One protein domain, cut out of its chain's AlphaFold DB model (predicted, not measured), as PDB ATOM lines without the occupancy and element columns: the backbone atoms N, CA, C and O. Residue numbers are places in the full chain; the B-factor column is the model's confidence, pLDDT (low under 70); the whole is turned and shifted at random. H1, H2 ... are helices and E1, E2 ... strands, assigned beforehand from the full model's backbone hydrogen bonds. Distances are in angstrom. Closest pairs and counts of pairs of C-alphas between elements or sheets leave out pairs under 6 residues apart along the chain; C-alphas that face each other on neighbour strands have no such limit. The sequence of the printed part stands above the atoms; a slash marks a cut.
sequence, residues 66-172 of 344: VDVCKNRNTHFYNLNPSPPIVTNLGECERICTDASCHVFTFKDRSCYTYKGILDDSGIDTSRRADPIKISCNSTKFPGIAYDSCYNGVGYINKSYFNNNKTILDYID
ATOM      1  N   VAL A  66     597.162 283.860 334.597       70.25
ATOM      2  CA  VAL A  66     595.856 284.354 335.038       70.25
ATOM      3  C   VAL A  66     596.041 285.568 335.935       70.25
ATOM      4  O   VAL A  66     596.870 285.583 336.843       70.25
ATOM      5  N   ASP A  67     595.207 286.570 335.709       65.38
ATOM      6  CA  ASP A  67     595.020 287.649 336.662       65.38
ATOM      7  C   ASP A  67     593.983 287.244 337.699       65.38
ATOM      8  O   ASP A  67     592.768 287.304 337.491       65.38
ATOM      9  N   VAL A  68     594.499 286.779 338.827       68.75
ATOM     10  CA  VAL A  68     593.689 286.299 339.941       68.75
ATOM     11  C   VAL A  68     592.999 287.468 340.661       68.75
ATOM     12  O   VAL A  68     591.934 287.290 341.256       68.75
ATOM     13  N   CYS A  69     593.563 288.677 340.595       60.34
ATOM     14  CA  CYS A  69     593.125 289.817 341.398       60.34
ATOM     15  C   CYS A  69     592.491 290.963 340.606       60.34
ATOM     16  O   CYS A  69     592.078 291.943 341.234       60.34
ATOM     17  N   LYS A  70     592.285 290.823 339.291       63.47
ATOM     18  CA  LYS A  70     591.588 291.799 338.435       63.47
ATOM     19  C   LYS A  70     592.276 293.167 338.465       63.47
ATOM     20  O   LYS A  70     591.695 294.124 338.974       63.47
ATOM     21  N   ASN A  71     593.500 293.255 337.947       57.44
ATOM     22  CA  ASN A  71     594.334 294.471 337.894       57.44
ATOM     23  C   ASN A  71     594.823 294.969 339.260       57.44
ATOM     24  O   ASN A  71     595.055 296.163 339.444       57.44
ATOM     25  N   ARG A  72     594.926 294.083 340.251       62.06
ATOM     26  CA  ARG A  72     595.397 294.433 341.597       62.06
ATOM     27  C   ARG A  72     596.593 293.569 341.972       62.06
ATOM     28  O   ARG A  72     596.724 292.446 341.491       62.06
ATOM     29  N   ASN A  73     597.425 294.081 342.877       63.72
ATOM     30  CA  ASN A  73     598.584 293.347 343.381       63.72
ATOM     31  C   ASN A  73     598.159 291.980 343.927       63.72
ATOM     32  O   ASN A  73     597.286 291.890 344.792       63.72
ATOM     33  N   THR A  74     598.776 290.920 343.405       74.19
ATOM     34  CA  THR A  74     598.508 289.537 343.812       74.19
ATOM     35  C   THR A  74     599.657 289.064 344.688       74.19
ATOM     36  O   THR A  74     600.755 288.823 344.193       74.19
ATOM     37  N   HIS A  75     599.416 288.963 345.991       77.69
ATOM     38  CA  HIS A  75     600.412 288.567 346.981       77.69
ATOM     39  C   HIS A  75     600.366 287.059 347.216       77.69
ATOM     40  O   HIS A  75     599.296 286.503 347.461       77.69
ATOM     41  N   PHE A  76     601.530 286.416 347.183       83.44
ATOM     42  CA  PHE A  76     601.672 284.970 347.355       83.44
ATOM     43  C   PHE A  76     602.408 284.623 348.650       83.44
ATOM     44  O   PHE A  76     603.336 285.328 349.067       83.44
ATOM     45  N   TYR A  77     602.018 283.499 349.249       82.25
ATOM     46  CA  TYR A  77     602.636 282.956 350.455       82.25
ATOM     47  C   TYR A  77     602.868 281.447 350.337       82.25
ATOM     48  O   TYR A  77     602.242 280.763 349.523       82.25
ATOM     49  N   ASN A  78     603.732 280.938 351.216       79.12
ATOM     50  CA  ASN A  78     604.053 279.519 351.389       79.12
ATOM     51  C   ASN A  78     604.765 278.870 350.187       79.12
ATOM     52  O   ASN A  78     604.758 277.651 350.032       79.12
ATOM     53  N   LEU A  79     605.460 279.640 349.350       79.06
ATOM     54  CA  LEU A  79     606.401 279.100 348.361       79.06
ATOM     55  C   LEU A  79     607.760 278.821 349.044       79.06
ATOM     56  O   LEU A  79     608.300 279.699 349.717       79.06
ATOM     57  N   ASN A  80     608.316 277.609 348.894       70.75
ATOM     58  CA  ASN A  80     609.515 277.115 349.607       70.75
ATOM     59  C   ASN A  80     610.579 276.554 348.618       70.75
ATOM     60  O   ASN A  80     610.170 276.056 347.569       70.75
ATOM     61  N   PRO A  81     611.904 276.540 348.930       61.06
ATOM     62  CA  PRO A  81     612.736 277.751 349.010       61.06
ATOM     63  C   PRO A  81     614.134 277.639 348.339       61.06
ATOM     64  O   PRO A  81     614.925 276.746 348.628       61.06
ATOM     65  N   SER A  82     614.474 278.630 347.516       59.06
ATOM     66  CA  SER A  82     615.776 279.331 347.440       59.06
ATOM     67  C   SER A  82     615.753 280.172 346.174       59.06
ATOM     68  O   SER A  82     616.013 279.655 345.085       59.06
ATOM     69  N   PRO A  83     615.354 281.443 346.283       70.12
ATOM     70  CA  PRO A  83     615.184 282.263 345.107       70.12
ATOM     71  C   PRO A  83     616.550 282.657 344.531       70.12
ATOM     72  O   PRO A  83     617.400 283.145 345.283       70.12
ATOM     73  N   PRO A  84     616.793 282.510 343.217       76.50
ATOM     74  CA  PRO A  84     617.876 283.252 342.596       76.50
ATOM     75  C   PRO A  84     617.629 284.752 342.780       76.50
ATOM     76  O   PRO A  84     616.487 285.230 342.762       76.50
ATOM     77  N   ILE A  85     618.721 285.493 342.953       81.56
ATOM     78  CA  ILE A  85     618.674 286.950 342.925       81.56
ATOM     79  C   ILE A  85     618.477 287.364 341.471       81.56
ATOM     80  O   ILE A  85     619.285 287.012 340.614       81.56
ATOM     81  N   VAL A  86     617.420 288.121 341.206       81.75
ATOM     82  CA  VAL A  86     617.074 288.643 339.883       81.75
ATOM     83  C   VAL A  86     616.915 290.157 339.933       81.75
ATOM     84  O   VAL A  86     616.692 290.765 340.984       81.75
ATOM     85  N   THR A  87     617.065 290.800 338.784       77.69
ATOM     86  CA  THR A  87     616.991 292.260 338.671       77.69
ATOM     87  C   THR A  87     615.568 292.789 338.569       77.69
ATOM     88  O   THR A  87     615.300 293.883 339.065       77.69
ATOM     89  N   ASN A  88     614.659 292.033 337.961       79.69
ATOM     90  CA  ASN A  88     613.278 292.449 337.739       79.69
ATOM     91  C   ASN A  88     612.335 291.244 337.593       79.69
ATOM     92  O   ASN A  88     612.758 290.087 337.561       79.69
ATOM     93  N   LEU A  89     611.042 291.544 337.501       78.94
ATOM     94  CA  LEU A  89     609.969 290.566 337.374       78.94
ATOM     95  C   LEU A  89     610.020 289.772 336.054       78.94
ATOM     96  O   LEU A  89     609.738 288.577 336.062       78.94
ATOM     97  N   GLY A  90     610.441 290.391 334.947       81.69
ATOM     98  CA  GLY A  90     610.572 289.712 333.649       81.69
ATOM     99  C   GLY A  90     611.681 288.653 333.631       81.69
ATOM    100  O   GLY A  90     611.546 287.596 333.020       81.69
ATOM    101  N   GLU A  91     612.771 288.872 334.369       82.69
ATOM    102  CA  GLU A  91     613.801 287.846 334.572       82.69
ATOM    103  C   GLU A  91     613.248 286.649 335.364       82.69
ATOM    104  O   GLU A  91     613.563 285.495 335.066       82.69
ATOM    105  N   CYS A  92     612.363 286.924 336.320       82.56
ATOM    106  CA  CYS A  92     611.629 285.924 337.084       82.56
ATOM    107  C   CYS A  92     610.719 285.054 336.198       82.56
ATOM    108  O   CYS A  92     610.704 283.826 336.315       82.56
ATOM    109  N   GLU A  93     609.987 285.695 335.287       85.62
ATOM    110  CA  GLU A  93     609.116 285.041 334.309       85.62
ATOM    111  C   GLU A  93     609.910 284.119 333.378       85.62
ATOM    112  O   GLU A  93     609.533 282.964 333.159       85.62
ATOM    113  N   ARG A  94     611.061 284.589 332.881       84.44
ATOM    114  CA  ARG A  94     611.950 283.777 332.043       84.44
ATOM    115  C   ARG A  94     612.451 282.540 332.787       84.44
ATOM    116  O   ARG A  94     612.356 281.442 332.254       84.44
ATOM    117  N   ILE A  95     612.924 282.697 334.027       85.38
ATOM    118  CA  ILE A  95     613.379 281.563 334.855       85.38
ATOM    119  C   ILE A  95     612.248 280.554 335.057       85.38
ATOM    120  O   ILE A  95     612.467 279.346 334.954       85.38
ATOM    121  N   CYS A  96     611.034 281.038 335.318       86.00
ATOM    122  CA  CYS A  96     609.871 280.173 335.440       86.00
ATOM    123  C   CYS A  96     609.577 279.419 334.138       86.00
ATOM    124  O   CYS A  96     609.313 278.218 334.172       86.00
ATOM    125  N   THR A  97     609.656 280.101 332.996       85.25
ATOM    126  CA  THR A  97     609.404 279.520 331.672       85.25
ATOM    127  C   THR A  97     610.433 278.438 331.349       85.25
ATOM    128  O   THR A  97     610.054 277.310 331.030       85.25
ATOM    129  N   ASP A  98     611.719 278.733 331.551       85.69
ATOM    130  CA  ASP A  98     612.832 277.804 331.324       85.69
ATOM    131  C   ASP A  98     612.716 276.558 332.223       85.69
ATOM    132  O   ASP A  98     612.943 275.430 331.784       85.69
ATOM    133  N   ALA A  99     612.298 276.735 333.482       83.81
ATOM    134  CA  ALA A  99     612.098 275.636 334.428       83.81
ATOM    135  C   ALA A  99     610.750 274.899 334.261       83.81
ATOM    136  O   ALA A  99     610.510 273.887 334.938       83.81
ATOM    137  N   SER A 100     609.864 275.379 333.377       85.62
ATOM    138  CA  SER A 100     608.464 274.938 333.266       85.62
ATOM    139  C   SER A 100     607.747 274.966 334.621       85.62
ATOM    140  O   SER A 100     607.235 273.952 335.105       85.62
ATOM    141  N   CYS A 101     607.811 276.118 335.277       86.81
ATOM    142  CA  CYS A 101     607.208 276.373 336.573       86.81
ATOM    143  C   CYS A 101     605.730 276.785 336.429       86.81
ATOM    144  O   CYS A 101     605.295 277.265 335.383       86.81
ATOM    145  N   HIS A 102     604.947 276.583 337.489       88.12
ATOM    146  CA  HIS A 102     603.506 276.855 337.508       88.12
ATOM    147  C   HIS A 102     603.166 278.204 338.141       88.12
ATOM    148  O   HIS A 102     602.166 278.816 337.777       88.12
ATOM    149  N   VAL A 103     603.975 278.657 339.100       88.12
ATOM    150  CA  VAL A 103     603.803 279.929 339.822       88.12
ATOM    151  C   VAL A 103     605.165 280.582 339.977       88.12
ATOM    152  O   VAL A 103     606.121 279.901 340.345       88.12
ATOM    153  N   PHE A 104     605.254 281.893 339.775       87.81
ATOM    154  CA  PHE A 104     606.448 282.655 340.127       87.81
ATOM    155  C   PHE A 104     606.090 283.951 340.840       87.81
ATOM    156  O   PHE A 104     605.027 284.522 340.611       87.81
ATOM    157  N   THR A 105     606.979 284.416 341.709       87.50
ATOM    158  CA  THR A 105     606.805 285.644 342.482       87.50
ATOM    159  C   THR A 105     608.122 286.392 342.599       87.50
ATOM    160  O   THR A 105     609.204 285.805 342.568       87.50
ATOM    161  N   PHE A 106     608.020 287.701 342.777       83.00
ATOM    162  CA  PHE A 106     609.135 288.612 342.928       83.00
ATOM    163  C   PHE A 106     608.980 289.429 344.211       83.00
ATOM    164  O   PHE A 106     607.945 290.058 344.462       83.00
ATOM    165  N   LYS A 107     610.035 289.428 345.024       83.81
ATOM    166  CA  LYS A 107     610.140 290.212 346.258       83.81
ATOM    167  C   LYS A 107     611.591 290.570 346.505       83.81
ATOM    168  O   LYS A 107     612.423 289.678 346.491       83.81
ATOM    169  N   ASP A 108     611.897 291.838 346.761       81.69
ATOM    170  CA  ASP A 108     613.230 292.272 347.210       81.69
ATOM    171  C   ASP A 108     614.382 291.677 346.371       81.69
ATOM    172  O   ASP A 108     615.344 291.127 346.905       81.69
ATOM    173  N   ARG A 109     614.261 291.742 345.033       83.25
ATOM    174  CA  ARG A 109     615.225 291.171 344.062       83.25
ATOM    175  C   ARG A 109     615.371 289.649 344.113       83.25
ATOM    176  O   ARG A 109     616.336 289.108 343.591       83.25
ATOM    177  N   SER A 110     614.427 288.956 344.722       85.50
ATOM    178  CA  SER A 110     614.415 287.505 344.858       85.50
ATOM    179  C   SER A 110     613.274 286.921 344.035       85.50
ATOM    180  O   SER A 110     612.138 287.393 344.132       85.50
ATOM    181  N   CYS A 111     613.583 285.900 343.232       87.38
ATOM    182  CA  CYS A 111     612.599 285.181 342.435       87.38
ATOM    183  C   CYS A 111     612.173 283.857 343.062       87.38
ATOM    184  O   CYS A 111     612.959 282.916 343.092       87.38
ATOM    185  N   TYR A 112     610.929 283.727 343.508       88.56
ATOM    186  CA  TYR A 112     610.426 282.450 344.010       88.56
ATOM    187  C   TYR A 112     609.609 281.777 342.920       88.56
ATOM    188  O   TYR A 112     608.584 282.297 342.502       88.56
ATOM    189  N   THR A 113     610.041 280.606 342.473       87.56
ATOM    190  CA  THR A 113     609.295 279.786 341.517       87.56
ATOM    191  C   THR A 113     608.757 278.544 342.198       87.56
ATOM    192  O   THR A 113     609.383 278.003 343.109       87.56
ATOM    193  N   TYR A 114     607.638 278.035 341.707       88.38
ATOM    194  CA  TYR A 114     607.054 276.794 342.170       88.38
ATOM    195  C   TYR A 114     606.663 275.907 340.996       88.38
ATOM    196  O   TYR A 114     606.022 276.349 340.042       88.38
ATOM    197  N   LYS A 115     607.036 274.632 341.101       88.00
ATOM    198  CA  LYS A 115     606.699 273.575 340.155       88.00
ATOM    199  C   LYS A 115     606.137 272.394 340.937       88.00
ATOM    200  O   LYS A 115     606.874 271.684 341.612       88.00
ATOM    201  N   GLY A 116     604.825 272.242 340.861       84.88
ATOM    202  CA  GLY A 116     604.082 271.149 341.476       84.88
ATOM    203  C   GLY A 116     604.212 269.834 340.713       84.88
ATOM    204  O   GLY A 116     604.513 269.825 339.514       84.88
ATOM    205  N   ILE A 117     603.944 268.730 341.411       88.19
ATOM    206  CA  ILE A 117     603.878 267.382 340.832       88.19
ATOM    207  C   ILE A 117     602.440 267.135 340.384       88.19
ATOM    208  O   ILE A 117     601.556 266.886 341.209       88.19
ATOM    209  N   LEU A 118     602.217 267.237 339.076       89.00
ATOM    210  CA  LEU A 118     600.899 267.066 338.473       89.00
ATOM    211  C   LEU A 118     600.618 265.591 338.183       89.00
ATOM    212  O   LEU A 118     601.505 264.881 337.708       89.00
ATOM    213  N   ASP A 119     599.389 265.154 338.440       88.31
ATOM    214  CA  ASP A 119     598.863 263.899 337.903       88.31
ATOM    215  C   ASP A 119     598.445 264.040 336.424       88.31
ATOM    216  O   ASP A 119     598.523 265.121 335.832       88.31
ATOM    217  N   ASP A 120     597.964 262.948 335.824       86.38
ATOM    218  CA  ASP A 120     597.517 262.915 334.422       86.38
ATOM    219  C   ASP A 120     596.327 263.851 334.134       86.38
ATOM    220  O   ASP A 120     596.066 264.196 332.981       86.38
ATOM    221  N   SER A 121     595.603 264.287 335.172       83.88
ATOM    222  CA  SER A 121     594.512 265.268 335.074       83.88
ATOM    223  C   SER A 121     594.999 266.711 335.262       83.88
ATOM    224  O   SER A 121     594.204 267.651 335.216       83.88
ATOM    225  N   GLY A 122     596.303 266.913 335.464       82.69
ATOM    226  CA  GLY A 122     596.903 268.217 335.709       82.69
ATOM    227  C   GLY A 122     596.655 268.756 337.120       82.69
ATOM    228  O   GLY A 122     596.800 269.965 337.324       82.69
ATOM    229  N   ILE A 123     596.267 267.898 338.073       85.12
ATOM    230  CA  ILE A 123     596.051 268.264 339.476       85.12
ATOM    231  C   ILE A 123     597.358 268.088 340.249       85.12
ATOM    232  O   ILE A 123     598.009 267.049 340.180       85.12
ATOM    233  N   ASP A 124     597.738 269.101 341.018       85.75
ATOM    234  CA  ASP A 124     598.911 269.074 341.872       85.75
ATOM    235  C   ASP A 124     598.655 268.222 343.116       85.75
ATOM    236  O   ASP A 124     597.770 268.466 343.944       85.75
ATOM    237  N   THR A 125     599.473 267.191 343.248       84.62
ATOM    238  CA  THR A 125     599.425 266.234 344.351       84.62
ATOM    239  C   THR A 125     600.318 266.643 345.520       84.62
ATOM    240  O   THR A 125     600.132 266.153 346.634       84.62
ATOM    241  N   SER A 126     601.252 267.571 345.304       79.94
ATOM    242  CA  SER A 126     602.309 267.915 346.258       79.94
ATOM    243  C   SER A 126     601.897 268.931 347.330       79.94
ATOM    244  O   SER A 126     602.577 269.048 348.347       79.94
ATOM    245  N   ARG A 127     600.762 269.626 347.158       70.69
ATOM    246  CA  ARG A 127     600.334 270.733 348.039       70.69
ATOM    247  C   ARG A 127     598.950 270.621 348.667       70.69
ATOM    248  O   ARG A 127     598.399 271.609 349.134       70.69
ATOM    249  N   ARG A 128     598.400 269.411 348.781       67.44
ATOM    250  CA  ARG A 128     597.097 269.218 349.452       67.44
ATOM    251  C   ARG A 128     597.095 269.597 350.940       67.44
ATOM    252  O   ARG A 128     596.050 269.979 351.448       67.44
ATOM    253  N   ALA A 129     598.230 269.467 351.630       67.31
ATOM    254  CA  ALA A 129     598.349 269.763 353.062       67.31
ATOM    255  C   ALA A 129     598.834 271.195 353.371       67.31
ATOM    256  O   ALA A 129     598.621 271.673 354.481       67.31
ATOM    257  N   ASP A 130     599.466 271.873 352.405       73.50
ATOM    258  CA  ASP A 130     599.933 273.265 352.519       73.50
ATOM    259  C   ASP A 130     599.671 274.008 351.192       73.50
ATOM    260  O   ASP A 130     600.562 274.101 350.328       73.50
ATOM    261  N   PRO A 131     598.419 274.456 350.982       74.50
ATOM    262  CA  PRO A 131     597.997 275.086 349.739       74.50
ATOM    263  C   PRO A 131     598.737 276.406 349.507       74.50
ATOM    264  O   PRO A 131     599.149 277.101 350.438       74.50
ATOM    265  N   ILE A 132     598.883 276.783 348.234       78.81
ATOM    266  CA  ILE A 132     599.404 278.109 347.885       78.81
ATOM    267  C   ILE A 132     598.350 279.136 348.282       78.81
ATOM    268  O   ILE A 132     597.205 279.064 347.831       78.81
ATOM    269  N   LYS A 133     598.758 280.099 349.108       79.88
ATOM    270  CA  LYS A 133     597.873 281.150 349.606       79.88
ATOM    271  C   LYS A 133     598.053 282.416 348.788       79.88
ATOM    272  O   LYS A 133     599.182 282.857 348.557       79.88
ATOM    273  N   ILE A 134     596.935 282.994 348.368       76.62
ATOM    274  CA  ILE A 134     596.865 284.156 347.488       76.62
ATOM    275  C   ILE A 134     596.001 285.228 348.152       76.62
ATOM    276  O   ILE A 134     594.870 284.961 348.557       76.62
ATOM    277  N   SER A 135     596.528 286.447 348.237       71.50
ATOM    278  CA  SER A 135     595.824 287.619 348.761       71.50
ATOM    279  C   SER A 135     595.819 288.746 347.736       71.50
ATOM    280  O   SER A 135     596.871 289.143 347.230       71.50
ATOM    281  N   CYS A 136     594.643 289.299 347.453       68.25
ATOM    282  CA  CYS A 136     594.525 290.472 346.593       68.25
ATOM    283  C   CYS A 136     594.707 291.765 347.384       68.25
ATOM    284  O   CYS A 136     593.904 292.084 348.259       68.25
ATOM    285  N   ASN A 137     595.727 292.548 347.022       61.00
ATOM    286  CA  ASN A 137     595.966 293.926 347.466       61.00
ATOM    287  C   ASN A 137     596.127 294.126 348.992       61.00
ATOM    288  O   ASN A 137     596.193 295.254 349.471       61.00
ATOM    289  N   SER A 138     596.190 293.037 349.760       59.97
ATOM    290  CA  SER A 138     596.550 293.026 351.174       59.97
ATOM    291  C   SER A 138     597.839 292.235 351.347       59.97
ATOM    292  O   SER A 138     597.925 291.079 350.931       59.97
ATOM    293  N   THR A 139     598.816 292.830 352.029       53.81
ATOM    294  CA  THR A 139     600.039 292.142 352.471       53.81
ATOM    295  C   THR A 139     599.802 291.237 353.683       53.81
ATOM    296  O   THR A 139     600.724 290.549 354.127       53.81
ATOM    297  N   LYS A 140     598.571 291.200 354.212       55.50
ATOM    298  CA  LYS A 140     598.163 290.371 355.347       55.50
ATOM    299  C   LYS A 140     597.098 289.370 354.912       55.50
ATOM    300  O   LYS A 140     596.005 289.765 354.508       55.50
ATOM    301  N   PHE A 141     597.407 288.087 355.054       52.56
ATOM    302  CA  PHE A 141     596.428 287.014 354.939       52.56
ATOM    303  C   PHE A 141     595.740 286.831 356.312       52.56
ATOM    304  O   PHE A 141     596.445 286.658 357.312       52.56
ATOM    305  N   PRO A 142     594.403 286.936 356.422       45.28
ATOM    306  CA  PRO A 142     593.706 286.834 357.705       45.28
ATOM    307  C   PRO A 142     593.870 285.447 358.348       45.28
ATOM    308  O   PRO A 142     593.903 284.424 357.669       45.28
ATOM    309  N   GLY A 143     593.984 285.421 359.679       50.34
ATOM    310  CA  GLY A 143     594.082 284.187 360.469       50.34
ATOM    311  C   GLY A 143     595.489 283.600 360.631       50.34
ATOM    312  O   GLY A 143     595.624 282.566 361.279       50.34
ATOM    313  N   ILE A 144     596.540 284.242 360.103       48.09
ATOM    314  CA  ILE A 144     597.913 283.731 360.224       48.09
ATOM    315  C   ILE A 144     598.708 284.572 361.225       48.09
ATOM    316  O   ILE A 144     599.103 285.705 360.954       48.09
ATOM    317  N   ALA A 145     598.964 283.997 362.400       43.16
ATOM    318  CA  ALA A 145     599.997 284.481 363.300       43.16
ATOM    319  C   ALA A 145     601.364 284.165 362.672       43.16
ATOM    320  O   ALA A 145     601.812 283.032 362.737       43.16
ATOM    321  N   TYR A 146     601.991 285.150 362.027       42.38
ATOM    322  CA  TYR A 146     603.429 285.221 361.709       42.38
ATOM    323  C   TYR A 146     604.118 284.092 360.895       42.38
ATOM    324  O   TYR A 146     605.266 284.300 360.516       42.38
ATOM    325  N   ASP A 147     603.468 282.974 360.549       46.31
ATOM    326  CA  ASP A 147     604.167 281.768 360.044       46.31
ATOM    327  C   ASP A 147     604.076 281.498 358.531       46.31
ATOM    328  O   ASP A 147     604.677 280.554 358.021       46.31
ATOM    329  N   SER A 148     603.346 282.313 357.765       58.31
ATOM    330  CA  SER A 148     603.324 282.179 356.303       58.31
ATOM    331  C   SER A 148     604.412 283.034 355.662       58.31
ATOM    332  O   SER A 148     604.344 284.267 355.711       58.31
ATOM    333  N   CYS A 149     605.402 282.397 355.033       71.38
ATOM    334  CA  CYS A 149     606.478 283.091 354.331       71.38
ATOM    335  C   CYS A 149     605.896 283.904 353.166       71.38
ATOM    336  O   CYS A 149     605.397 283.334 352.200       71.38
ATOM    337  N   TYR A 150     605.918 285.235 353.270       76.94
ATOM    338  CA  TYR A 150     605.483 286.123 352.192       76.94
ATOM    339  C   TYR A 150     606.516 286.132 351.060       76.94
ATOM    340  O   TYR A 150     607.648 286.589 351.267       76.94
ATOM    341  N   ASN A 151     606.111 285.688 349.866       78.31
ATOM    342  CA  ASN A 151     606.981 285.502 348.702       78.31
ATOM    343  C   ASN A 151     606.915 286.641 347.669       78.31
ATOM    344  O   ASN A 151     607.667 286.610 346.698       78.31
ATOM    345  N   GLY A 152     606.066 287.655 347.863       76.19
ATOM    346  CA  GLY A 152     606.001 288.819 346.973       76.19
ATOM    347  C   GLY A 152     604.768 288.895 346.090       76.19
ATOM    348  O   GLY A 152     603.768 288.217 346.333       76.19
ATOM    349  N   VAL A 153     604.873 289.739 345.063       80.44
ATOM    350  CA  VAL A 153     603.888 289.843 343.979       80.44
ATOM    351  C   VAL A 153     604.233 288.810 342.916       80.44
ATOM    352  O   VAL A 153     605.410 288.603 342.632       80.44
ATOM    353  N   GLY A 154     603.243 288.140 342.334       78.25
ATOM    354  CA  GLY A 154     603.527 287.093 341.361       78.25
ATOM    355  C   GLY A 154     602.382 286.742 340.435       78.25
ATOM    356  O   GLY A 154     601.349 287.408 340.407       78.25
ATOM    357  N   TYR A 155     602.592 285.661 339.694       82.31
ATOM    358  CA  TYR A 155     601.692 285.177 338.660       82.31
ATOM    359  C   TYR A 155     601.585 283.660 338.721       82.31
ATOM    360  O   TYR A 155     602.508 282.954 339.132       82.31
ATOM    361  N   ILE A 156     600.441 283.158 338.266       84.69
ATOM    362  CA  ILE A 156     600.153 281.732 338.175       84.69
ATOM    363  C   ILE A 156     599.740 281.376 336.755       84.69
ATOM    364  O   ILE A 156     598.972 282.095 336.112       84.69
ATOM    365  N   ASN A 157     600.292 280.278 336.246       84.56
ATOM    366  CA  ASN A 157     599.983 279.778 334.920       84.56
ATOM    367  C   ASN A 157     598.485 279.453 334.822       84.56
ATOM    368  O   ASN A 157     597.901 278.825 335.707       84.56
ATOM    369  N   LYS A 158     597.864 279.862 333.717       81.38
ATOM    370  CA  LYS A 158     596.421 279.734 333.495       81.38
ATOM    371  C   LYS A 158     595.937 278.282 333.489       81.38
ATOM    372  O   LYS A 158     594.884 277.990 334.053       81.38
ATOM    373  N   SER A 159     596.697 277.377 332.868       81.75
ATOM    374  CA  SER A 159     596.361 275.949 332.824       81.75
ATOM    375  C   SER A 159     596.415 275.346 334.221       81.75
ATOM    376  O   SER A 159     595.477 274.673 334.647       81.75
ATOM    377  N   TYR A 160     597.481 275.650 334.961       85.81
ATOM    378  CA  TYR A 160     597.634 275.187 336.332       85.81
ATOM    379  C   TYR A 160     596.508 275.714 337.233       85.81
ATOM    380  O   TYR A 160     595.855 274.922 337.907       85.81
ATOM    381  N   PHE A 161     596.219 277.022 337.199       83.06
ATOM    382  CA  PHE A 161     595.149 277.628 337.999       83.06
ATOM    383  C   PHE A 161     593.788 276.981 337.731       83.06
ATOM    384  O   PHE A 161     593.046 276.699 338.668       83.06
ATOM    385  N   ASN A 162     593.456 276.721 336.463       79.94
ATOM    386  CA  ASN A 162     592.160 276.153 336.102       79.94
ATOM    387  C   ASN A 162     591.944 274.743 336.655       79.94
ATOM    388  O   ASN A 162     590.836 274.453 337.108       79.94
ATOM    389  N   ASN A 163     592.989 273.916 336.666       79.62
ATOM    390  CA  ASN A 163     592.913 272.531 337.134       79.62
ATOM    391  C   ASN A 163     593.038 272.409 338.662       79.62
ATOM    392  O   ASN A 163     592.642 271.398 339.229       79.62
ATOM    393  N   ASN A 164     593.548 273.447 339.338       78.56
ATOM    394  CA  ASN A 164     593.947 273.391 340.747       78.56
ATOM    395  C   ASN A 164     593.204 274.373 341.659       78.56
ATOM    396  O   ASN A 164     593.640 274.626 342.776       78.56
ATOM    397  N   LYS A 165     592.059 274.919 341.231       73.38
ATOM    398  CA  LYS A 165     591.300 275.912 342.019       73.38
ATOM    399  C   LYS A 165     590.965 275.457 343.441       73.38
ATOM    400  O   LYS A 165     590.863 276.289 344.329       73.38
ATOM    401  N   THR A 166     590.765 274.157 343.650       69.44
ATOM    402  CA  THR A 166     590.351 273.571 344.934       69.44
ATOM    403  C   THR A 166     591.483 273.418 345.946       69.44
ATOM    404  O   THR A 166     591.210 273.163 347.113       69.44
ATOM    405  N   ILE A 167     592.738 273.552 345.511       68.94
ATOM    406  CA  ILE A 167     593.941 273.439 346.352       68.94
ATOM    407  C   ILE A 167     594.697 274.775 346.450       68.94
ATOM    408  O   ILE A 167     595.861 274.818 346.851       68.94
ATOM    409  N   LEU A 168     594.050 275.863 346.025       72.38
ATOM    410  CA  LEU A 168     594.523 277.234 346.166       72.38
ATOM    411  C   LEU A 168     593.639 277.937 347.191       72.38
ATOM    412  O   LEU A 168     592.419 277.977 347.036       72.38
ATOM    413  N   ASP A 169     594.263 278.545 348.191       71.69
ATOM    414  CA  ASP A 169     593.559 279.361 349.174       71.69
ATOM    415  C   ASP A 169     593.568 280.811 348.691       71.69
ATOM    416  O   ASP A 169     594.593 281.494 348.723       71.69
ATOM    417  N   TYR A 170     592.419 281.278 348.209       69.88
ATOM    418  CA  TYR A 170     592.260 282.610 347.636       69.88
ATOM    419  C   TYR A 170     591.428 283.512 348.540       69.88
ATOM    420  O   TYR A 170     590.291 283.180 348.878       69.88
ATOM    421  N   ILE A 171     591.970 284.687 348.860       63.22
ATOM    422  CA  ILE A 171     591.248 285.738 349.572       63.22
ATOM    423  C   ILE A 171     591.299 287.024 348.751       63.22
ATOM    424  O   ILE A 171     592.365 287.575 348.466       63.22
ATOM    425  N   ASP A 172     590.113 287.531 348.418       61.88
ATOM    426  CA  ASP A 172     589.913 288.901 347.958       61.88
ATOM    427  C   ASP A 172     589.185 289.672 349.060       61.88
ATOM    428  O   ASP A 172     587.952 289.614 349.133       61.88
TER     429      ASP A 172
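Overview. This is residues 66 to 172 of the 344 residues of the protein "Apple domain-containing protein" of viral metagenome (UniProt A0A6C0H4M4). One strongly twisted, curled sheet of six strands makes the body, with the helix H1 packed over the E2 and E3 end of one face. The long strand E5 bends sharply and joins the hairpin of E2 and E3, through its pairing with E2, to the strands E1, E4 and E6, through its pairing with E1, while the short helix H2 follows the end of E5 and only grazes the sheet. The 107 printed residues have two named helices and six named strands, in the order E1, H1, E2, E3, E4, E5, H2, E6; the mixed sheet runs E3, E2, E5, E1, E4, E6. The class is mixed, helices and strands, with 48 residues, under half, in named elements. The whole is compact, with a radius of gyration of the C-alphas of 13.0 A, and rounded, with spans of 35 by 35 by 26 A.

Arrangement. E2, residues 103 to 107, and E3, residues 110 to 114, form an antiparallel hairpin, with N 105 and O 112 2.8 A apart. E5, residues 150 to 157, bends by 77 degrees at residue 153 and pairs in a staggered way. Its residues 153 to 156 pair antiparallel with E2, N 106 and O 153 being 2.8 A apart. Its residues 150 to 153 pair antiparallel with E1, residues 74 to 77, N 151 and O 76 being 2.9 A apart. E4, residues 132 to 136, is antiparallel to E1, with N 75 and O 135 2.8 A apart. E6, residues 168 to 171, is an edge strand parallel to E4, with N 134 and O 169 2.8 A apart. H1, residues 89 to 99, is on the sheet at a height of 8.1 A, over E3 and E2, in two layers, a helix on one face of a sheet. It runs slantwise to the strands, at 34 degrees to E2 on the local plane. The closest C-alphas of H1 and E3 are those of Cys 92 and Cys 111, 5.5 A apart. E5, H2, residues 158 to 163, and E6 form a split strand-helix-strand unit, two strands of one sheet that are not neighbours and have a helix between them along the chain, with E1 and E4 between them in the sheet, and its crossover is right-handed. H1 and H2 are apart. In H1 and H2 every O i to N i+4 pair is within hydrogen-bond range.

Along the chain. E1 begins at C-alpha 74, (598.508, 289.537, 343.812). H1 measures 15.4 A from first to last C-alpha, E5 19.2 A, E2 13.7 A, E4 13.4 A and E3 13.3 A. E6 ends at C-alpha 171, (591.248, 285.738, 349.572).

Size, cuts and confidence. The C-alphas farthest apart are those of Asp 120 and Ala 145, 36.1 A. The links E1 to H1, E3 to E4 and E4 to E5 are long, and the printed part has no cut. The mean pLDDT of the printed part is 75.4; 29 residues are under 70, among them residues 67 to 73 and 136 to 148.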